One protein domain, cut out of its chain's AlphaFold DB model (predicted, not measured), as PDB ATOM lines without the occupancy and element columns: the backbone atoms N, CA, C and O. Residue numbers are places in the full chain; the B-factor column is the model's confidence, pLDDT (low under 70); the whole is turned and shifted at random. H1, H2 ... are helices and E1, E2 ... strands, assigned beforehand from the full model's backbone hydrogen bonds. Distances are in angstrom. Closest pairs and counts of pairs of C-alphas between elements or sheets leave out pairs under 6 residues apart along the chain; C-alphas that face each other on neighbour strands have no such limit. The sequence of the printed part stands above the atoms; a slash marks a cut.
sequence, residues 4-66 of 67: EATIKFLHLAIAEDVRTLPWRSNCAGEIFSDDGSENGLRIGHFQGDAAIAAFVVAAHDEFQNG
ATOM      1  N   GLU A   4      27.624  19.704 -28.657       76.38
ATOM      2  CA  GLU A   4      27.065  20.021 -29.980       76.38
ATOM      3  C   GLU A   4      26.697  21.506 -30.125       76.38
ATOM      4  O   GLU A   4      27.081  22.160 -31.094       76.38
ATOM      5  N   ALA A   5      26.020  22.083 -29.123       79.00
ATOM      6  CA  ALA A   5      25.659  23.501 -29.138       79.00
ATOM      7  C   ALA A   5      26.894  24.419 -29.137       79.00
ATOM      8  O   ALA A   5      26.863  25.498 -29.728       79.00
ATOM      9  N   THR A   6      27.984  23.985 -28.498       79.88
ATOM     10  CA  THR A   6      29.249  24.735 -28.444       79.88
ATOM     11  C   THR A   6      29.939  24.741 -29.809       79.88
ATOM     12  O   THR A   6      30.339  25.801 -30.283       79.88
ATOM     13  N   ILE A   7      30.015  23.586 -30.478       75.19
ATOM     14  CA  ILE A   7      30.604  23.458 -31.823       75.19
ATOM     15  C   ILE A   7      29.815  24.299 -32.831       75.19
ATOM     16  O   ILE A   7      30.404  25.072 -33.588       75.19
ATOM     17  N   LYS A   8      28.479  24.237 -32.778       81.69
ATOM     18  CA  LYS A   8      27.606  25.046 -33.637       81.69
ATOM     19  C   LYS A   8      27.806  26.545 -33.439       81.69
ATOM     20  O   LYS A   8      27.885  27.285 -34.416       81.69
ATOM     21  N   PHE A   9      27.904  27.002 -32.191       85.56
ATOM     22  CA  PHE A   9      28.158  28.412 -31.900       85.56
ATOM     23  C   PHE A   9      29.509  28.877 -32.460       85.56
ATOM     24  O   PHE A   9      29.577  29.922 -33.101       85.56
ATOM     25  N   LEU A  10      30.566  28.083 -32.268       82.94
ATOM     26  CA  LEU A  10      31.903  28.397 -32.776       82.94
ATOM     27  C   LEU A  10      31.940  28.429 -34.308       82.94
ATOM     28  O   LEU A  10      32.514  29.354 -34.876       82.94
ATOM     29  N   HIS A  11      31.281  27.482 -34.978       84.50
ATOM     30  CA  HIS A  11      31.200  27.474 -36.437       84.50
ATOM     31  C   HIS A  11      30.431  28.696 -36.972       84.50
ATOM     32  O   HIS A  11      30.844  29.322 -37.946       84.50
ATOM     33  N   LEU A  12      29.343  29.101 -36.307       88.00
ATOM     34  CA  LEU A  12      28.590  30.301 -36.683       88.00
ATOM     35  C   LEU A  12      29.350  31.614 -36.429       88.00
ATOM     36  O   LEU A  12      29.013  32.613 -37.059       88.00
ATOM     37  N   ALA A  13      30.359  31.612 -35.552       89.44
ATOM     38  CA  ALA A  13      31.226  32.763 -35.300       89.44
ATOM     39  C   ALA A  13      32.275  32.993 -36.407       89.44
ATOM     40  O   ALA A  13      32.875  34.067 -36.460       89.44
ATOM     41  N   ILE A  14      32.493  32.014 -37.293       89.69
ATOM     42  CA  ILE A  14      33.317  32.179 -38.495       89.69
ATOM     43  C   ILE A  14      32.586  33.123 -39.459       89.69
ATOM     44  O   ILE A  14      31.378  32.982 -39.676       89.69
ATOM     45  N   ALA A  15      33.325  34.068 -40.045       89.69
ATOM     46  CA  ALA A  15      32.807  34.975 -41.066       89.69
ATOM     47  C   ALA A  15      32.151  34.186 -42.214       89.69
ATOM     48  O   ALA A  15      32.667  33.153 -42.635       89.69
ATOM     49  N   GLU A  16      30.984  34.633 -42.685       89.75
ATOM     50  CA  GLU A  16      30.140  33.868 -43.616       89.75
ATOM     51  C   GLU A  16      30.852  33.527 -44.933       89.75
ATOM     52  O   GLU A  16      30.741  32.404 -45.428       89.75
ATOM     53  N   ASP A  17      31.628  34.472 -45.451       87.88
ATOM     54  CA  ASP A  17      32.442  34.362 -46.661       87.88
ATOM     55  C   ASP A  17      33.596  33.360 -46.533       87.88
ATOM     56  O   ASP A  17      34.039  32.818 -47.535       87.88
ATOM     57  N   VAL A  18      34.051  33.063 -45.316       89.56
ATOM     58  CA  VAL A  18      35.048  32.012 -45.047       89.56
ATOM     59  C   VAL A  18      34.367  30.686 -44.701       89.56
ATOM     60  O   VAL A  18      34.819  29.613 -45.094       89.56
ATOM     61  N   ARG A  19      33.259  30.746 -43.957       90.12
ATOM     62  CA  ARG A  19      32.522  29.587 -43.442       90.12
ATOM     63  C   ARG A  19      31.880  28.757 -44.544       90.12
ATOM     64  O   ARG A  19      31.767  27.548 -44.382       90.12
ATOM     65  N   THR A  20      31.408  29.405 -45.606       90.69
ATOM     66  CA  THR A  20      30.670  28.772 -46.714       90.69
ATOM     67  C   THR A  20      31.569  28.164 -47.787       90.69
ATOM     68  O   THR A  20      31.085  27.402 -48.619       90.69
ATOM     69  N   LEU A  21      32.869  28.454 -47.754       92.06
ATOM     70  CA  LEU A  21      33.840  27.907 -48.695       92.06
ATOM     71  C   LEU A  21      34.353  26.535 -48.230       92.06
ATOM     72  O   LEU A  21      34.458  26.313 -47.021       92.06
ATOM     73  N   PRO A  22      34.706  25.625 -49.156       92.38
ATOM     74  CA  PRO A  22      35.384  24.375 -48.821       92.38
ATOM     75  C   PRO A  22      36.751  24.639 -48.192       92.38
ATOM     76  O   PRO A  22      37.475  25.544 -48.624       92.38
ATOM     77  N   TRP A  23      37.127  23.845 -47.193       94.38
ATOM     78  CA  TRP A  23      38.434  23.949 -46.543       94.38
ATOM     79  C   TRP A  23      39.323  22.751 -46.882       94.38
ATOM     80  O   TRP A  23      38.859  21.656 -47.186       94.38
ATOM     81  N   ARG A  24      40.641  22.949 -46.819       94.50
ATOM     82  CA  ARG A  24      41.640  21.883 -46.979       94.50
ATOM     83  C   ARG A  24      42.834  22.113 -46.064       94.50
ATOM     84  O   ARG A  24      43.209  23.256 -45.816       94.50
ATOM     85  N   SER A  25      43.474  21.039 -45.612       94.75
ATOM     86  CA  SER A  25      44.708  21.096 -44.819       94.75
ATOM     87  C   SER A  25      45.896  20.460 -45.544       94.75
ATOM     88  O   SER A  25      45.710  19.649 -46.451       94.75
ATOM     89  N   ASN A  26      47.125  20.780 -45.128       92.25
ATOM     90  CA  ASN A  26      48.348  20.154 -45.651       92.25
ATOM     91  C   ASN A  26      49.219  19.512 -44.551       92.25
ATOM     92  O   ASN A  26      48.966  19.656 -43.355       92.25
ATOM     93  N   CYS A  27      50.297  18.829 -44.959       92.62
ATOM     94  CA  CYS A  27      51.246  18.188 -44.038       92.62
ATOM     95  C   CYS A  27      52.052  19.176 -43.175       92.62
ATOM     96  O   CYS A  27      52.716  18.751 -42.234       92.62
ATOM     97  N   ALA A  28      52.011  20.473 -43.485       93.06
ATOM     98  CA  ALA A  28      52.621  21.523 -42.677       93.06
ATOM     99  C   ALA A  28      51.661  22.069 -41.599       93.06
ATOM    100  O   ALA A  28      52.020  23.009 -40.896       93.06
ATOM    101  N   GLY A  29      50.452  21.511 -41.459       94.06
ATOM    102  CA  GLY A  29      49.459  21.977 -40.486       94.06
ATOM    103  C   GLY A  29      48.795  23.301 -40.869       94.06
ATOM    104  O   GLY A  29      48.229  23.977 -40.013       94.06
ATOM    105  N   GLU A  30      48.880  23.712 -42.133       94.62
ATOM    106  CA  GLU A  30      48.174  24.886 -42.651       94.62
ATOM    107  C   GLU A  30      46.758  24.515 -43.100       94.62
ATOM    108  O   GLU A  30      46.534  23.399 -43.575       94.62
ATOM    109  N   ILE A  31      45.826  25.462 -42.973       94.81
ATOM    110  CA  ILE A  31      44.453  25.365 -43.482       94.81
ATOM    111  C   ILE A  31      44.233  26.440 -44.541       94.81
ATOM    112  O   ILE A  31      44.585  27.609 -44.343       94.81
ATOM    113  N   PHE A  32      43.606  26.036 -45.637       95.00
ATOM    114  CA  PHE A  32      43.263  26.879 -46.768       95.00
ATOM    115  C   PHE A  32      41.762  26.832 -47.019       95.00
ATOM    116  O   PHE A  32      41.160  25.763 -46.949       95.00
ATOM    117  N   SER A  33      41.196  27.983 -47.352       94.00
ATOM    118  CA  SER A  33      39.870  28.111 -47.941       94.00
ATOM    119  C   SER A  33      39.997  28.065 -49.459       94.00
ATOM    120  O   SER A  33      40.874  28.730 -50.016       94.00
ATOM    121  N   ASP A  34      39.134  27.311 -50.130       90.88
ATOM    122  CA  ASP A  34      39.039  27.318 -51.588       90.88
ATOM    123  C   ASP A  34      38.197  28.516 -52.042       90.88
ATOM    124  O   ASP A  34      36.969  28.473 -52.081       90.88
ATOM    125  N   ASP A  35      38.876  29.628 -52.310       84.62
ATOM    126  CA  ASP A  35      38.296  30.878 -52.809       84.62
ATOM    127  C   ASP A  35      38.341  30.981 -54.345       84.62
ATOM    128  O   ASP A  35      38.122  32.054 -54.911       84.62
ATOM    129  N   GLY A  36      38.647  29.874 -55.034       80.25
ATOM    130  CA  GLY A  36      38.845  29.839 -56.483       80.25
ATOM    131  C   GLY A  36      40.218  30.333 -56.952       80.25
ATOM    132  O   GLY A  36      40.459  30.391 -58.161       80.25
ATOM    133  N   SER A  37      41.134  30.682 -56.040       82.50
ATOM    134  CA  SER A  37      42.536  30.929 -56.384       82.50
ATOM    135  C   SER A  37      43.322  29.617 -56.520       82.50
ATOM    136  O   SER A  37      43.010  28.617 -55.881       82.50
ATOM    137  N   GLU A  38      44.396  29.621 -57.320       79.25
ATOM    138  CA  GLU A  38      45.234  28.431 -57.582       79.25
ATOM    139  C   GLU A  38      45.756  27.758 -56.298       79.25
ATOM    140  O   GLU A  38      45.936  26.543 -56.251       79.25
ATOM    141  N   ASN A  39      45.973  28.543 -55.239       79.56
ATOM    142  CA  ASN A  39      46.519  28.062 -53.972       79.56
ATOM    143  C   ASN A  39      45.523  28.134 -52.803       79.56
ATOM    144  O   ASN A  39      45.851  27.671 -51.707       79.56
ATOM    145  N   GLY A  40      44.311  28.648 -53.012       87.75
ATOM    146  CA  GLY A  40      43.394  29.004 -51.932       87.75
ATOM    147  C   GLY A  40      43.934  30.117 -51.019       87.75
ATOM    148  O   GLY A  40      45.119  30.466 -51.026       87.75
ATOM    149  N   LEU A  41      43.065  30.642 -50.159       91.19
ATOM    150  CA  LEU A  41      43.444  31.588 -49.112       91.19
ATOM    151  C   LEU A  41      43.885  30.828 -47.859       91.19
ATOM    152  O   LEU A  41      43.108  30.060 -47.297       91.19
ATOM    153  N   ARG A  42      45.103  31.066 -47.357       92.75
ATOM    154  CA  ARG A  42      45.527  30.495 -46.068       92.75
ATOM    155  C   ARG A  42      44.794  31.186 -44.916       92.75
ATOM    156  O   ARG A  42      45.030  32.365 -44.657       92.75
ATOM    157  N   ILE A  43      43.970  30.432 -44.193       92.75
ATOM    158  CA  ILE A  43      43.108  30.938 -43.111       92.75
ATOM    159  C   ILE A  43      43.564  30.510 -41.713       92.75
ATOM    160  O   ILE A  43      43.100  31.059 -40.716       92.75
ATOM    161  N   GLY A  44      44.492  29.558 -41.615       91.31
ATOM    162  CA  GLY A  44      44.992  29.092 -40.326       91.31
ATOM    163  C   GLY A  44      46.273  28.277 -40.429       91.31
ATOM    164  O   GLY A  44      46.657  27.815 -41.503       91.31
ATOM    165  N   HIS A  45      46.942  28.110 -39.289       93.94
ATOM    166  CA  HIS A  45      48.109  27.247 -39.143       93.94
ATOM    167  C   HIS A  45      48.216  26.728 -37.704       93.94
ATOM    168  O   HIS A  45      48.195  27.514 -36.755       93.94
ATOM    169  N   PHE A  46      48.366  25.413 -37.556       89.81
ATOM    170  CA  PHE A  46      48.635  24.736 -36.292       89.81
ATOM    171  C   PHE A  46      50.115  24.373 -36.222       89.81
ATOM    172  O   PHE A  46      50.598  23.529 -36.976       89.81
ATOM    173  N   GLN A  47      50.848  25.017 -35.311       83.38
ATOM    174  CA  GLN A  47      52.267  24.726 -35.135       83.38
ATOM    175  C   GLN A  47      52.461  23.296 -34.620       83.38
ATOM    176  O   GLN A  47      52.071  22.974 -33.500       83.38
ATOM    177  N   GLY A  48      53.111  22.460 -35.432       71.06
ATOM    178  CA  GLY A  48      53.629  21.152 -35.026       71.06
ATOM    179  C   GLY A  48      52.659  19.974 -35.125       71.06
ATOM    180  O   GLY A  48      53.081  18.860 -34.825       71.06
ATOM    181  N   ASP A  49      51.413  20.174 -35.566       86.88
ATOM    182  CA  ASP A  49      50.440  19.081 -35.640       86.88
ATOM    183  C   ASP A  49      49.504  19.189 -36.857       86.88
ATOM    184  O   ASP A  49      48.473  19.867 -36.850       86.88
ATOM    185  N   ALA A  50      49.868  18.472 -37.923       91.62
ATOM    186  CA  ALA A  50      49.038  18.346 -39.117       91.62
ATOM    187  C   ALA A  50      47.728  17.579 -38.859       91.62
ATOM    188  O   ALA A  50      46.751  17.795 -39.577       91.62
ATOM    189  N   ALA A  51      47.674  16.719 -37.835       93.56
ATOM    190  CA  ALA A  51      46.459  15.987 -37.492       93.56
ATOM    191  C   ALA A  51      45.406  16.916 -36.875       93.56
ATOM    192  O   ALA A  51      44.220  16.751 -37.158       93.56
ATOM    193  N   ILE A  52      45.819  17.936 -36.113       91.56
ATOM    194  CA  ILE A  52      44.889  18.965 -35.615       91.56
ATOM    195  C   ILE A  52      44.309  19.774 -36.777       91.56
ATOM    196  O   ILE A  52      43.098  19.985 -36.821       91.56
ATOM    197  N   ALA A  53      45.137  20.182 -37.744       93.75
ATOM    198  CA  ALA A  53      44.646  20.887 -38.928       93.75
ATOM    199  C   ALA A  53      43.614  20.043 -39.702       93.75
ATOM    200  O   ALA A  53      42.549  20.549 -40.053       93.75
ATOM    201  N   ALA A  54      43.892  18.749 -39.893       93.88
ATOM    202  CA  ALA A  54      42.971  17.818 -40.543       93.88
ATOM    203  C   ALA A  54      41.669  17.616 -39.748       93.88
ATOM    204  O   ALA A  54      40.587  17.604 -40.333       93.88
ATOM    205  N   PHE A  55      41.751  17.504 -38.419       92.31
ATOM    206  CA  PHE A  55      40.578  17.394 -37.549       92.31
ATOM    207  C   PHE A  55      39.668  18.626 -37.655       92.31
ATOM    208  O   PHE A  55      38.451  18.487 -37.732       92.31
ATOM    209  N   VAL A  56      40.250  19.827 -37.683       91.00
ATOM    210  CA  VAL A  56      39.490  21.081 -37.796       91.00
ATOM    211  C   VAL A  56      38.775  21.182 -39.142       91.00
ATOM    212  O   VAL A  56      37.614  21.586 -39.164       91.00
ATOM    213  N   VAL A  57      39.426  20.781 -40.240       93.06
ATOM    214  CA  VAL A  57      38.780  20.710 -41.563       93.06
ATOM    215  C   VAL A  57      37.626  19.704 -41.548       93.06
ATOM    216  O   VAL A  57      36.515  20.063 -41.914       93.06
ATOM    217  N   ALA A  58      37.833  18.497 -41.013       92.00
ATOM    218  CA  ALA A  58      36.768  17.494 -40.922       92.00
ATOM    219  C   ALA A  58      35.568  17.970 -40.077       92.00
ATOM    220  O   ALA A  58      34.419  17.716 -40.426       92.00
ATOM    221  N   ALA A  59      35.820  18.689 -38.980       89.25
ATOM    222  CA  ALA A  59      34.761  19.265 -38.152       89.25
ATOM    223  C   ALA A  59      33.988  20.388 -38.871       89.25
ATOM    224  O   ALA A  59      32.793  20.566 -38.630       89.25
ATOM    225  N   HIS A  60      34.659  21.154 -39.735       91.12
ATOM    226  CA  HIS A  60      34.017  22.154 -40.588       91.12
ATOM    227  C   HIS A  60      33.139  21.489 -41.661       91.12
ATOM    228  O   HIS A  60      31.964  21.850 -41.763       91.12
ATOM    229  N   ASP A  61      33.656  20.475 -42.357       88.94
ATOM    230  CA  ASP A  61      32.930  19.732 -43.397       88.94
ATOM    231  C   ASP A  61      31.683  19.022 -42.844       88.94
ATOM    232  O   ASP A  61      30.610  19.074 -43.448       88.94
ATOM    233  N   GLU A  62      31.793  18.380 -41.677       86.81
ATOM    234  CA  GLU A  62      30.660  17.712 -41.016       86.81
ATOM    235  C   GLU A  62      29.527  18.705 -40.717       86.81
ATOM    236  O   GLU A  62      28.349  18.420 -40.941       86.81
ATOM    237  N   PHE A  63      29.876  19.918 -40.275       84.44
ATOM    238  CA  PHE A  63      28.881  20.955 -40.027       84.44
ATOM    239  C   PHE A  63      28.200  21.424 -41.321       84.44
ATOM    240  O   PHE A  63      26.986  21.633 -41.334       84.44
ATOM    241  N   GLN A  64      28.951  21.582 -42.417       82.94
ATOM    242  CA  GLN A  64      28.375  21.987 -43.705       82.94
ATOM    243  C   GLN A  64      27.404  20.942 -44.276       82.94
ATOM    244  O   GLN A  64      26.414  21.312 -44.909       82.94
ATOM    245  N   ASN A  65      27.656  19.655 -44.030       79.38
ATOM    246  CA  ASN A  65      26.860  18.551 -44.573       79.38
ATOM    247  C   ASN A  65      25.622  18.181 -43.731       79.38
ATOM    248  O   ASN A  65      24.902  17.247 -44.088       79.38
ATOM    249  N   GLY A  66      25.317  18.946 -42.676       65.06
ATOM    250  CA  GLY A  66      24.039  18.861 -41.961       65.06
ATOM    251  C   GLY A  66      24.048  18.055 -40.661       65.06
ATOM    252  O   GLY A  66      23.041  17.407 -40.370       65.06
TER     253      GLY A  66
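What this domain is: This is residues 4 to 66 of the 67 residues of an uncharacterized protein of Burkholderia aenigmatica (UniProt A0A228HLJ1). Look for a small sheet of three antiparallel strands, E1, E2 and E3, with one long helix, H3, packed on one face along edge strand E1. H3 reaches past the sheet toward H1, which is set away from the strands, and the short H2 lies between H1 and the sheet in the chain. The printed part has 63 residues, with three named helices and three named strands in the order H1 H2 E1 E2 E3 H3; the sheet order is E1 - E2 - E3, and the class is mixed, helices and strands. The whole is compact, with a radius of gyration of the C-alphas of 11.5 A, and it spans 30 by 26 by 17 A.

How they stand to each other: Start with H1, residues 4 to 12, which is not on the sheet of E1, residues 23 to 25, E2, residues 30 to 33, and E3, residues 41 to 45. H2, residues 16 to 19, only grazes this sheet with its residues 17 to 19. H1 and H2 are close but not clearly touching; their closest C-alphas, those of His 11 and Arg 19, are 7.4 A apart. The strands form a meander, each the antiparallel neighbour of the one before. In the hairpin E1 and E2, at 160 degrees, find N 24 and O 32 within hydrogen-bond range at 2.9 A. In the hairpin E2 and E3, at 148 degrees, N 33 and O 41 are 2.8 A apart. H3, residues 50 to 64, is on one face of the sheet, giving two layers, a helix layer and a sheet layer, at a height over the sheet of 8.3 A. It lies over E1, and only just not over E2, on which 2 of its C-alphas fall; it runs along the strands, at 15 degrees to E1 on the local plane. The closest C-alphas of H3 and E1 are those of Ser 25 and Ala 54, 5.7 A apart. With residues 60 to 63 alone, H3 only just touches H1, with 3 pairs of C-alphas within 8 A, the closest being His 11 and His 60 at 7.3 A; their lines are about perpendicular, at 88 degrees. In H1 and H3 every O i to N i+4 pair is within hydrogen-bond range; H2 is too short for such a pair.

Where its parts are: Find C-alpha 4 at (27.065, 20.021, -29.980), where H1 begins; it runs 12.4 A to Leu 12. H2 covers 4.9 A from Glu 16 to Arg 19. E1 covers 7.1 A, E2 10.4 A and E3 11.8 A, from C-alpha 41 at (43.444, 31.588, -49.112) to His 45. H3 runs 21.5 A from Ala 50 to C-alpha 64 at (28.375, 21.987, -43.705).

The domain as a whole: The two C-alphas farthest apart, those of Ala 5 and Glu 38, are 34.9 A apart. The printed part has no cut and no long link; the link from E2 to E3, with 7 residues, is short, and the others are tight. The mean pLDDT of the printed part is 88.0, and residue 66 alone is under 70.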